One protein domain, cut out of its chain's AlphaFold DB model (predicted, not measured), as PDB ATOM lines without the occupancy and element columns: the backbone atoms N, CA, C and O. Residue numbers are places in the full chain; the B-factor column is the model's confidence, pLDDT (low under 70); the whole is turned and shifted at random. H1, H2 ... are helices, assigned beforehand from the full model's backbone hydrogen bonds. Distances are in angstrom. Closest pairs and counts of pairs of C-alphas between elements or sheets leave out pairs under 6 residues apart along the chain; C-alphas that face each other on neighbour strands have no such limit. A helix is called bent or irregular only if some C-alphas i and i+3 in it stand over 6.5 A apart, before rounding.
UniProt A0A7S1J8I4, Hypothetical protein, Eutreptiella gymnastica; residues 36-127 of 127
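This is residues 36 to 127 of the 127 residues of the protein "Hypothetical protein" of Eutreptiella gymnastica (UniProt A0A7S1J8I4). Arm H2a of bent helix H2 lies in the middle, between H1 at one end and arm H2b at the other; short H3 and H4 lie along one side, and no helix touches another. The 92 printed residues hold four named helices, H1 to H4 in chain order, and no named strand: all helix, compact, radius of gyration of the C-alphas 13.8 A, spans 39 by 30 by 22 A.

H1, residues 36 to 51, starts at C-alpha 36 (183.564, 141.835, 176.868) and is 22.3 A long. H2, residues 63 to 89, was assigned as one helix by its hydrogen bonds but is bent: C-alphas 73 and 76 are 9.4 A apart. H2a, residues 63 to 73, 14.4 A, is irregular, with C-alphas 68 and 71 7.5 A apart; H2b, residues 76 to 89, 20.1 A, ends at C-alpha 89 (161.594, 169.612, 180.930). H3 is residues 108 to 113, 8.6 A, and H4 residues 116 to 119, 5.2 A.

H1 and H2a are near each other. H2a and H2b are close but not clearly touching, C-alphas of Asp 71 and Met 79 closest at 6.5 A, at a steep tilt of 46 degrees, opposite ways. H4 is close but not clearly touching to H2a (Tyr 64 and Met 116, closest C-alphas, 5.1 A), to H1 and to H3. Every O i to N i+4 pair is within hydrogen-bond range in H1, H2b and H3; in H2a 1 of 7 is, with 4 of 8 O i to N i+3 pairs, and H4 is too short.

C-alphas 37 and 88 are farthest apart, 39.2 A. The printed part has no cut; links H1 to H2 and H2 to H3 are long. Residues 104 to 115, 124 and 126 to 127 are under pLDDT 70.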
ATOM      1  N   ALA A  36     182.554 140.869 176.454       88.62
ATOM      2  CA  ALA A  36     183.564 141.835 176.868       88.62
ATOM      3  C   ALA A  36     184.518 142.162 175.712       88.62
ATOM      4  O   ALA A  36     184.793 143.330 175.456       88.62
ATOM      5  N   THR A  37     184.920 141.147 174.937       89.31
ATOM      6  CA  THR A  37     185.704 141.326 173.706       89.31
ATOM      7  C   THR A  37     184.953 142.182 172.687       89.31
ATOM      8  O   THR A  37     185.528 143.114 172.131       89.31
ATOM      9  N   PHE A  38     183.666 141.907 172.454       90.94
ATOM     10  CA  PHE A  38     182.838 142.704 171.544       90.94
ATOM     11  C   PHE A  38     182.758 144.174 171.980       90.94
ATOM     12  O   PHE A  38     182.953 145.072 171.161       90.94
ATOM     13  N   LEU A  39     182.521 144.428 173.269       90.56
ATOM     14  CA  LEU A  39     182.437 145.784 173.817       90.56
ATOM     15  C   LEU A  39     183.790 146.512 173.784       90.56
ATOM     16  O   LEU A  39     183.833 147.695 173.452       90.56
ATOM     17  N   GLY A  40     184.896 145.814 174.053       88.81
ATOM     18  CA  GLY A  40     186.249 146.356 173.904       88.81
ATOM     19  C   GLY A  40     186.559 146.743 172.454       88.81
ATOM     20  O   GLY A  40     187.036 147.848 172.196       88.81
ATOM     21  N   LEU A  41     186.196 145.888 171.489       91.19
ATOM     22  CA  LEU A  41     186.316 146.190 170.057       91.19
ATOM     23  C   LEU A  41     185.469 147.403 169.659       91.19
ATOM     24  O   LEU A  41     185.950 148.272 168.932       91.19
ATOM     25  N   LYS A  42     184.233 147.496 170.159       92.12
ATOM     26  CA  LYS A  42     183.358 148.653 169.943       92.12
ATOM     27  C   LYS A  42     183.971 149.945 170.475       92.12
ATOM     28  O   LYS A  42     184.000 150.924 169.737       92.12
ATOM     29  N   ASN A  43     184.513 149.941 171.693       90.75
ATOM     30  CA  ASN A  43     185.191 151.111 172.259       90.75
ATOM     31  C   ASN A  43     186.416 151.516 171.431       90.75
ATOM     32  O   ASN A  43     186.553 152.684 171.078       90.75
ATOM     33  N   ALA A  44     187.269 150.553 171.064       91.62
ATOM     34  CA  ALA A  44     188.451 150.814 170.245       91.62
ATOM     35  C   ALA A  44     188.085 151.381 168.860       91.62
ATOM     36  O   ALA A  44     188.750 152.296 168.368       91.62
ATOM     37  N   ALA A  45     187.008 150.874 168.252       94.25
ATOM     38  CA  ALA A  45     186.476 151.396 166.999       94.25
ATOM     39  C   ALA A  45     185.951 152.832 167.161       94.25
ATOM     40  O   ALA A  45     186.310 153.695 166.364       94.25
ATOM     41  N   THR A  46     185.171 153.117 168.209       93.19
ATOM     42  CA  THR A  46     184.689 154.475 168.513       93.19
ATOM     43  C   THR A  46     185.852 155.443 168.726       93.19
ATOM     44  O   THR A  46     185.879 156.513 168.121       93.19
ATOM     45  N   ASP A  47     186.864 155.060 169.507       92.12
ATOM     46  CA  ASP A  47     188.062 155.880 169.706       92.12
ATOM     47  C   ASP A  47     188.808 156.148 168.395       92.12
ATOM     48  O   ASP A  47     189.332 157.245 168.200       92.12
ATOM     49  N   ALA A  48     188.856 155.172 167.482       95.12
ATOM     50  CA  ALA A  48     189.416 155.368 166.148       95.12
ATOM     51  C   ALA A  48     188.611 156.373 165.320       95.12
ATOM     52  O   ALA A  48     189.210 157.293 164.762       95.12
ATOM     53  N   VAL A  49     187.282 156.260 165.294       94.69
ATOM     54  CA  VAL A  49     186.408 157.225 164.605       94.69
ATOM     55  C   VAL A  49     186.655 158.642 165.124       94.69
ATOM     56  O   VAL A  49     186.919 159.543 164.328       94.69
ATOM     57  N   VAL A  50     186.654 158.833 166.448       91.69
ATOM     58  CA  VAL A  50     186.868 160.150 167.071       91.69
ATOM     59  C   VAL A  50     188.268 160.692 166.776       91.69
ATOM     60  O   VAL A  50     188.410 161.864 166.436       91.69
ATOM     61  N   ARG A  51     189.310 159.852 166.853       94.19
ATOM     62  CA  ARG A  51     190.698 160.246 166.542       94.19
ATOM     63  C   ARG A  51     190.872 160.713 165.096       94.19
ATOM     64  O   ARG A  51     191.734 161.544 164.830       94.19
ATOM     65  N   HIS A  52     190.065 160.187 164.181       95.06
ATOM     66  CA  HIS A  52     190.062 160.566 162.769       95.06
ATOM     67  C   HIS A  52     188.977 161.601 162.425       95.06
ATOM     68  O   HIS A  52     188.612 161.731 161.260       95.06
ATOM     69  N   ASN A  53     188.486 162.360 163.414       91.81
ATOM     70  CA  ASN A  53     187.506 163.442 163.250       91.81
ATOM     71  C   ASN A  53     186.154 163.003 162.653       91.81
ATOM     72  O   ASN A  53     185.423 163.822 162.096       91.81
ATOM     73  N   GLY A  54     185.802 161.721 162.764       94.12
ATOM     74  CA  GLY A  54     184.460 161.243 162.438       94.12
ATOM     75  C   GLY A  54     183.441 161.651 163.507       94.12
ATOM     76  O   GLY A  54     183.783 161.819 164.680       94.12
ATOM     77  N   SER A  55     182.170 161.788 163.120       93.69
ATOM     78  CA  SER A  55     181.079 161.986 164.082       93.69
ATOM     79  C   SER A  55     180.830 160.719 164.917       93.69
ATOM     80  O   SER A  55     181.044 159.609 164.435       93.69
ATOM     81  N   LEU A  56     180.334 160.855 166.160       92.62
ATOM     82  CA  LEU A  56     179.977 159.690 167.004       92.62
ATOM     83  C   LEU A  56     178.922 158.792 166.367       92.62
ATOM     84  O   LEU A  56     178.915 157.579 166.545       92.62
ATOM     85  N   THR A  57     177.992 159.415 165.661       94.56
ATOM     86  CA  THR A  57     176.875 158.755 165.006       94.56
ATOM     87  C   THR A  57     176.518 159.547 163.758       94.56
ATOM     88  O   THR A  57     176.670 160.770 163.719       94.56
ATOM     89  N   HIS A  58     176.006 158.845 162.751       96.56
ATOM     90  CA  HIS A  58     175.258 159.458 161.661       96.56
ATOM     91  C   HIS A  58     173.750 159.470 161.974       96.56
ATOM     92  O   HIS A  58     173.144 160.533 161.982       96.56
ATOM     93  N   HIS A  59     173.159 158.313 162.309       96.75
ATOM     94  CA  HIS A  59     171.711 158.191 162.566       96.75
ATOM     95  C   HIS A  59     171.303 157.232 163.700       96.75
ATOM     96  O   HIS A  59     170.131 157.196 164.054       96.75
ATOM     97  N   HIS A  60     172.220 156.468 164.304       95.44
ATOM     98  CA  HIS A  60     171.867 155.548 165.402       95.44
ATOM     99  C   HIS A  60     171.591 156.266 166.730       95.44
ATOM    100  O   HIS A  60     170.905 155.732 167.600       95.44
ATOM    101  N   GLY A  61     172.107 157.485 166.880       93.25
ATOM    102  CA  GLY A  61     172.004 158.259 168.111       93.25
ATOM    103  C   GLY A  61     173.085 157.890 169.126       93.25
ATOM    104  O   GLY A  61     173.945 157.053 168.870       93.25
ATOM    105  N   VAL A  62     173.062 158.571 170.275       92.62
ATOM    106  CA  VAL A  62     174.102 158.456 171.310       92.62
ATOM    107  C   VAL A  62     173.859 157.239 172.212       92.62
ATOM    108  O   VAL A  62     174.704 156.351 172.310       92.62
ATOM    109  N   GLY A  63     172.698 157.182 172.870       90.75
ATOM    110  CA  GLY A  63     172.377 156.122 173.829       90.75
ATOM    111  C   GLY A  63     173.407 155.996 174.962       90.75
ATOM    112  O   GLY A  63     174.283 156.830 175.138       90.75
ATOM    113  N   TYR A  64     173.346 154.907 175.727       87.19
ATOM    114  CA  TYR A  64     174.356 154.622 176.765       87.19
ATOM    115  C   TYR A  64     175.750 154.320 176.201       87.19
ATOM    116  O   TYR A  64     176.727 154.272 176.945       87.19
ATOM    117  N   GLU A  65     175.822 154.035 174.904       87.56
ATOM    118  CA  GLU A  65     177.030 153.593 174.226       87.56
ATOM    119  C   GLU A  65     178.000 154.753 174.007       87.56
ATOM    120  O   GLU A  65     179.161 154.648 174.389       87.56
ATOM    121  N   TYR A  66     177.520 155.873 173.457       91.06
ATOM    122  CA  TYR A  66     178.384 156.995 173.078       91.06
ATOM    123  C   TYR A  66     178.390 158.162 174.074       91.06
ATOM    124  O   TYR A  66     179.201 159.074 173.913       91.06
ATOM    125  N   VAL A  67     177.561 158.127 175.130       89.38
ATOM    126  CA  VAL A  67     177.606 159.096 176.253       89.38
ATOM    127  C   VAL A  67     179.034 159.386 176.743       89.38
ATOM    128  O   VAL A  67     179.337 160.556 176.949       89.38
ATOM    129  N   PRO A  68     179.958 158.413 176.862       86.56
ATOM    130  CA  PRO A  68     181.308 158.687 177.376       86.56
ATOM    131  C   PRO A  68     182.147 159.617 176.494       86.56
ATOM    132  O   PRO A  68     183.171 160.132 176.938       86.56
ATOM    133  N   TRP A  69     181.735 159.826 175.242       89.19
ATOM    134  CA  TRP A  69     182.405 160.712 174.299       89.19
ATOM    135  C   TRP A  69     181.632 162.008 174.045       89.19
ATOM    136  O   TRP A  69     182.164 162.876 173.357       89.19
ATOM    137  N   ILE A  70     180.415 162.181 174.575       89.62
ATOM    138  CA  ILE A  70     179.539 163.292 174.174       89.62
ATOM    139  C   ILE A  70     180.131 164.675 174.483       89.62
ATOM    140  O   ILE A  70     179.993 165.593 173.668       89.62
ATOM    141  N   ASP A  71     180.869 164.788 175.592       85.56
ATOM    142  CA  ASP A  71     181.537 166.022 176.018       85.56
ATOM    143  C   ASP A  71     182.580 166.488 174.997       85.56
ATOM    144  O   ASP A  71     182.729 167.688 174.764       85.56
ATOM    145  N   LYS A  72     183.265 165.550 174.324       84.00
ATOM    146  CA  LYS A  72     184.250 165.873 173.277       84.00
ATOM    147  C   LYS A  72     183.600 166.504 172.044       84.00
ATOM    148  O   LYS A  72     184.279 167.212 171.311       84.00
ATOM    149  N   PHE A  73     182.315 166.240 171.812       85.62
ATOM    150  CA  PHE A  73     181.591 166.705 170.628       85.62
ATOM    151  C   PHE A  73     180.843 168.013 170.866       85.62
ATOM    152  O   PHE A  73     180.854 168.883 170.001       85.62
ATOM    153  N   HIS A  74     180.202 168.165 172.026       89.25
ATOM    154  CA  HIS A  74     179.394 169.353 172.322       89.25
ATOM    155  C   HIS A  74     180.169 170.425 173.096       89.25
ATOM    156  O   HIS A  74     179.748 171.585 173.138       89.25
ATOM    157  N   GLY A  75     181.295 170.053 173.712       90.19
ATOM    158  CA  GLY A  75     182.054 170.926 174.594       90.19
ATOM    159  C   GLY A  75     181.278 171.323 175.858       90.19
ATOM    160  O   GLY A  75     180.086 171.039 176.001       90.19
ATOM    161  N   PRO A  76     181.928 172.027 176.797       90.88
ATOM    162  CA  PRO A  76     181.332 172.346 178.094       90.88
ATOM    163  C   PRO A  76     180.072 173.220 177.982       90.88
ATOM    164  O   PRO A  76     179.113 173.026 178.726       90.88
ATOM    165  N   VAL A  77     180.038 174.158 177.029       95.06
ATOM    166  CA  VAL A  77     178.885 175.052 176.831       95.06
ATOM    167  C   VAL A  77     177.690 174.296 176.257       95.06
ATOM    168  O   VAL A  77     176.589 174.414 176.792       95.06
ATOM    169  N   GLY A  78     177.895 173.497 175.204       94.44
ATOM    170  CA  GLY A  78     176.820 172.704 174.606       94.44
ATOM    171  C   GLY A  78     176.243 171.702 175.602       94.44
ATOM    172  O   GLY A  78     175.024 171.576 175.719       94.44
ATOM    173  N   MET A  79     177.107 171.065 176.395       93.00
ATOM    174  CA  MET A  79     176.675 170.159 177.458       93.00
ATOM    175  C   MET A  79     175.837 170.861 178.522       93.00
ATOM    176  O   MET A  79     174.776 170.348 178.881       93.00
ATOM    177  N   ARG A  80     176.248 172.053 178.969       93.81
ATOM    178  CA  ARG A  80     175.469 172.839 179.931       93.81
ATOM    179  C   ARG A  80     174.081 173.188 179.394       93.81
ATOM    180  O   ARG A  80     173.098 173.001 180.100       93.81
ATOM    181  N   ILE A  81     173.987 173.627 178.138       95.94
ATOM    182  CA  ILE A  81     172.700 173.943 177.499       95.94
ATOM    183  C   ILE A  81     171.773 172.721 177.516       95.94
ATOM    184  O   ILE A  81     170.619 172.826 177.931       95.94
ATOM    185  N   LEU A  82     172.275 171.551 177.107       94.75
ATOM    186  CA  LEU A  82     171.478 170.323 177.086       94.75
ATOM    187  C   LEU A  82     171.041 169.892 178.496       94.75
ATOM    188  O   LEU A  82     169.904 169.451 178.679       94.75
ATOM    189  N   GLN A  83     171.921 170.025 179.491       92.75
ATOM    190  CA  GLN A  83     171.618 169.725 180.894       92.75
ATOM    191  C   GLN A  83     170.543 170.651 181.461       92.75
ATOM    192  O   GLN A  83     169.590 170.165 182.071       92.75
ATOM    193  N   ASP A  84     170.659 171.956 181.223       95.25
ATOM    194  CA  ASP A  84     169.692 172.943 181.700       95.25
ATOM    195  C   ASP A  84     168.317 172.705 181.052       95.25
ATOM    196  O   ASP A  84     167.308 172.623 181.755       95.25
ATOM    197  N   MET A  85     168.272 172.444 179.737       96.44
ATOM    198  CA  MET A  85     167.037 172.055 179.041       96.44
ATOM    199  C   MET A  85     166.413 170.786 179.636       96.44
ATOM    200  O   MET A  85     165.205 170.739 179.882       96.44
ATOM    201  N   LYS A  86     167.226 169.752 179.897       94.44
ATOM    202  CA  LYS A  86     166.750 168.500 180.498       94.44
ATOM    203  C   LYS A  86     166.153 168.738 181.884       94.44
ATOM    204  O   LYS A  86     165.086 168.195 182.158       94.44
ATOM    205  N   LYS A  87     166.804 169.549 182.724       94.25
ATOM    206  CA  LYS A  87     166.325 169.897 184.074       94.25
ATOM    207  C   LYS A  87     165.006 170.668 184.033       94.25
ATOM    208  O   LYS A  87     164.145 170.421 184.870       94.25
ATOM    209  N   SER A  88     164.818 171.555 183.055       97.06
ATOM    210  CA  SER A  88     163.558 172.292 182.896       97.06
ATOM    211  C   SER A  88     162.396 171.411 182.429       97.06
ATOM    212  O   SER A  88     161.272 171.609 182.880       97.06
ATOM    213  N   ILE A  89     162.647 170.454 181.530       97.19
ATOM    214  CA  ILE A  89     161.594 169.612 180.930       97.19
ATOM    215  C   ILE A  89     161.272 168.387 181.795       97.19
ATOM    216  O   ILE A  89     160.116 167.986 181.898       97.19
ATOM    217  N   ASP A  90     162.285 167.769 182.399       95.62
ATOM    218  CA  ASP A  90     162.162 166.551 183.204       95.62
ATOM    219  C   ASP A  90     162.945 166.702 184.520       95.62
ATOM    220  O   ASP A  90     163.994 166.073 184.703       95.62
ATOM    221  N   PRO A  91     162.449 167.547 185.446       92.56
ATOM    222  CA  PRO A  91     163.129 167.847 186.708       92.56
ATOM    223  C   PRO A  91     163.265 166.630 187.632       92.56
ATOM    224  O   PRO A  91     164.122 166.618 188.508       92.56
ATOM    225  N   GLN A  92     162.433 165.602 187.443       92.69
ATOM    226  CA  GLN A  92     162.482 164.356 188.215       92.69
ATOM    227  C   GLN A  92     163.360 163.280 187.552       92.69
ATOM    228  O   GLN A  92     163.576 162.222 188.139       92.69
ATOM    229  N   GLY A  93     163.871 163.529 186.341       88.88
ATOM    230  CA  GLY A  93     164.762 162.609 185.634       88.88
ATOM    231  C   GLY A  93     164.113 161.284 185.212       88.88
ATOM    232  O   GLY A  93     164.818 160.283 185.066       88.88
ATOM    233  N   ILE A  94     162.792 161.247 185.017       91.88
ATOM    234  CA  ILE A  94     162.033 160.020 184.719       91.88
ATOM    235  C   ILE A  94     162.269 159.562 183.276       91.88
ATOM    236  O   ILE A  94     162.369 158.365 182.982       91.88
ATOM    237  N   CYS A  95     162.378 160.512 182.351       92.25
ATOM    238  CA  CYS A  95     162.478 160.245 180.926       92.25
ATOM    239  C   CYS A  95     163.895 159.789 180.566       92.25
ATOM    240  O   CYS A  95     164.725 160.575 180.093       92.25
ATOM    241  N   ASN A  96     164.126 158.483 180.725       89.44
ATOM    242  CA  ASN A  96     165.247 157.741 180.152       89.44
ATOM    243  C   ASN A  96     166.639 158.256 180.600       89.44
ATOM    244  O   ASN A  96     167.443 158.696 179.767       89.44
ATOM    245  N   PRO A  97     166.925 158.217 181.916       87.00
ATOM    246  CA  PRO A  97     168.116 158.822 182.506       87.00
ATOM    247  C   PRO A  97     169.410 158.171 182.008       87.00
ATOM    248  O   PRO A  97     169.536 156.944 181.944       87.00
ATOM    249  N   GLY A  98     170.395 159.007 181.678       86.31
ATOM    250  CA  GLY A  98     171.740 158.572 181.304       86.31
ATOM    251  C   GLY A  98     171.952 158.226 179.824       86.31
ATOM    252  O   GLY A  98     173.049 157.806 179.478       86.31
ATOM    253  N   LYS A  99     170.944 158.345 178.940       88.50
ATOM    254  CA  LYS A  99     171.076 157.968 177.507       88.50
ATOM    255  C   LYS A  99     171.687 159.027 176.587       88.50
ATOM    256  O   LYS A  99     171.964 158.725 175.432       88.50
ATOM    257  N   LEU A 100     171.820 160.260 177.049       88.62
ATOM    258  CA  LEU A 100     172.419 161.351 176.274       88.62
ATOM    259  C   LEU A 100     173.378 162.122 177.165       88.62
ATOM    260  O   LEU A 100     174.539 162.302 176.830       88.62
ATOM    261  N   LEU A 101     172.873 162.525 178.326       88.44
ATOM    262  CA  LEU A 101     173.631 163.231 179.337       88.44
ATOM    263  C   LEU A 101     174.160 162.248 180.381       88.44
ATOM    264  O   LEU A 101     173.415 161.335 180.758       88.44
ATOM    265  N   PRO A 102     175.389 162.450 180.884       79.75
ATOM    266  CA  PRO A 102     175.834 161.812 182.115       79.75
ATOM    267  C   PRO A 102     174.832 162.091 183.239       79.75
ATOM    268  O   PRO A 102     174.219 163.160 183.284       79.75
ATOM    269  N   VAL A 103     174.639 161.125 184.135       72.00
ATOM    270  CA  VAL A 103     173.748 161.326 185.282       72.00
ATOM    271  C   VAL A 103     174.412 162.282 186.267       72.00
ATOM    272  O   VAL A 103     175.570 162.093 186.635       72.00
ATOM    273  N   ASP A 104     173.663 163.312 186.655       67.12
ATOM    274  CA  ASP A 104     174.064 164.325 187.629       67.12
ATOM    275  C   ASP A 104     173.935 163.729 189.036       67.12
ATOM    276  O   ASP A 104     172.866 163.720 189.645       67.12
ATOM    277  N   THR A 105     175.001 163.084 189.494       64.88
ATOM    278  CA  THR A 105     175.081 162.429 190.801       64.88
ATOM    279  C   THR A 105     176.516 162.484 191.289       64.88
ATOM    280  O   THR A 105     177.430 162.327 190.489       64.88
ATOM    281  N   ASP A 106     176.735 162.667 192.587       64.38
ATOM    282  CA  ASP A 106     178.076 162.578 193.179       64.38
ATOM    283  C   ASP A 106     178.527 161.123 193.398       64.38
ATOM    284  O   ASP A 106     179.688 160.865 193.719       64.38
ATOM    285  N   ASP A 107     177.639 160.147 193.184       67.62
ATOM    286  CA  ASP A 107     177.973 158.732 193.299       67.62
ATOM    287  C   ASP A 107     178.675 158.228 192.027       67.62
ATOM    288  O   ASP A 107     178.068 157.966 190.983       67.62
ATOM    289  N   GLU A 108     179.989 158.034 192.130       62.09
ATOM    290  CA  GLU A 108     180.822 157.463 191.070       62.09
ATOM    291  C   GLU A 108     180.358 156.069 190.613       62.09
ATOM    292  O   GLU A 108     180.509 155.729 189.435       62.09
ATOM    293  N   LYS A 109     179.742 155.259 191.488       59.12
ATOM    294  CA  LYS A 109     179.157 153.967 191.087       59.12
ATOM    295  C   LYS A 109     177.900 154.166 190.253       59.12
ATOM    296  O   LYS A 109     177.697 153.420 189.293       59.12
ATOM    297  N   ALA A 110     177.086 155.170 190.573       60.59
ATOM    298  CA  ALA A 110     175.908 155.515 189.787       60.59
ATOM    299  C   ALA A 110     176.312 156.030 188.398       60.59
ATOM    300  O   ALA A 110     175.849 155.474 187.403       60.59
ATOM    301  N   LYS A 111     177.270 156.967 188.298       62.03
ATOM    302  CA  LYS A 111     177.828 157.426 187.003       62.03
ATOM    303  C   LYS A 111     178.315 156.261 186.146       62.03
ATOM    304  O   LYS A 111     178.028 156.177 184.952       62.03
ATOM    305  N   GLN A 112     179.016 155.329 186.779       58.69
ATOM    306  CA  GLN A 112     179.507 154.125 186.137       58.69
ATOM    307  C   GLN A 112     178.362 153.200 185.693       58.69
ATOM    308  O   GLN A 112     178.402 152.710 184.565       58.69
ATOM    309  N   GLY A 113     177.335 152.962 186.510       58.03
ATOM    310  CA  GLY A 113     176.221 152.045 186.218       58.03
ATOM    311  C   GLY A 113     175.410 152.370 184.954       58.03
ATOM    312  O   GLY A 113     174.691 151.512 184.441       58.03
ATOM    313  N   HIS A 114     175.551 153.582 184.413       61.62
ATOM    314  CA  HIS A 114     174.879 154.015 183.187       61.62
ATOM    315  C   HIS A 114     175.659 153.727 181.903       61.62
ATOM    316  O   HIS A 114     175.089 153.837 180.819       61.62
ATOM    317  N   MET A 115     176.917 153.306 182.013       69.88
ATOM    318  CA  MET A 115     177.711 152.870 180.870       69.88
ATOM    319  C   MET A 115     177.119 151.585 180.288       69.88
ATOM    320  O   MET A 115     176.731 150.681 181.036       69.88
ATOM    321  N   MET A 116     177.089 151.474 178.956       77.00
ATOM    322  CA  MET A 116     176.523 150.310 178.262       77.00
ATOM    323  C   MET A 116     177.034 148.976 178.830       77.00
ATOM    324  O   MET A 116     176.239 148.085 179.116       77.00
ATOM    325  N   TYR A 117     178.340 148.854 179.079       74.75
ATOM    326  CA  TYR A 117     178.938 147.617 179.585       74.75
ATOM    327  C   TYR A 117     178.465 147.240 181.000       74.75
ATOM    328  O   TYR A 117     178.189 146.068 181.248       74.75
ATOM    329  N   HIS A 118     178.265 148.203 181.906       73.12
ATOM    330  CA  HIS A 118     177.717 147.919 183.237       73.12
ATOM    331  C   HIS A 118     176.247 147.505 183.176       73.12
ATOM    332  O   HIS A 118     175.854 146.556 183.854       73.12
ATOM    333  N   ARG A 119     175.454 148.129 182.296       75.94
ATOM    334  CA  ARG A 119     174.072 147.689 182.039       75.94
ATOM    335  C   ARG A 119     173.997 146.291 181.421       75.94
ATOM    336  O   ARG A 119     172.990 145.614 181.590       75.94
ATOM    337  N   MET A 120     175.058 145.849 180.751       81.06
ATOM    338  CA  MET A 120     175.201 144.489 180.220       81.06
ATOM    339  C   MET A 120     175.859 143.511 181.208       81.06
ATOM    340  O   MET A 120     176.148 142.376 180.837       81.06
ATOM    341  N   GLY A 121     176.109 143.921 182.459       81.00
ATOM    342  CA  GLY A 121     176.724 143.070 183.485       81.00
ATOM    343  C   GLY A 121     178.209 142.766 183.247       81.00
ATOM    344  O   GLY A 121     178.750 141.829 183.836       81.00
ATOM    345  N   VAL A 122     178.877 143.539 182.388       80.69
ATOM    346  CA  VAL A 122     180.294 143.375 182.055       80.69
ATOM    347  C   VAL A 122     181.115 144.367 182.882       80.69
ATOM    348  O   VAL A 122     180.980 145.577 182.691       80.69
ATOM    349  N   PRO A 123     181.965 143.905 183.816       74.88
ATOM    350  CA  PRO A 123     182.795 144.801 184.610       74.88
ATOM    351  C   PRO A 123     183.880 145.451 183.745       74.88
ATOM    352  O   PRO A 123     184.478 144.794 182.892       74.88
ATOM    353  N   LYS A 124     184.192 146.724 184.024       69.44
ATOM    354  CA  LYS A 124     185.225 147.490 183.303       69.44
ATOM    355  C   LYS A 124     186.595 146.799 183.269       69.44
ATOM    356  O   LYS A 124     187.319 146.954 182.301       69.44
ATOM    357  N   SER A 125     186.941 146.011 184.290       73.88
ATOM    358  CA  SER A 125     188.203 145.254 184.358       73.88
ATOM    359  C   SER A 125     188.354 144.162 183.291       73.88
ATOM    360  O   SER A 125     189.430 143.581 183.174       73.88
ATOM    361  N   LYS A 126     187.283 143.845 182.552       68.81
ATOM    362  CA  LYS A 126     187.280 142.861 181.463       68.81
ATOM    363  C   LYS A 126     187.269 143.490 180.065       68.81
ATOM    364  O   LYS A 126     187.246 142.732 179.098       68.81
ATOM    365  N   LEU A 127     187.220 144.822 179.973       65.81
ATOM    366  CA  LEU A 127     187.269 145.565 178.710       65.81
ATOM    367  C   LEU A 127     188.706 145.785 178.243       65.81
ATOM    368  O   LEU A 127     189.579 145.982 179.116       65.81
TER     369      LEU A 127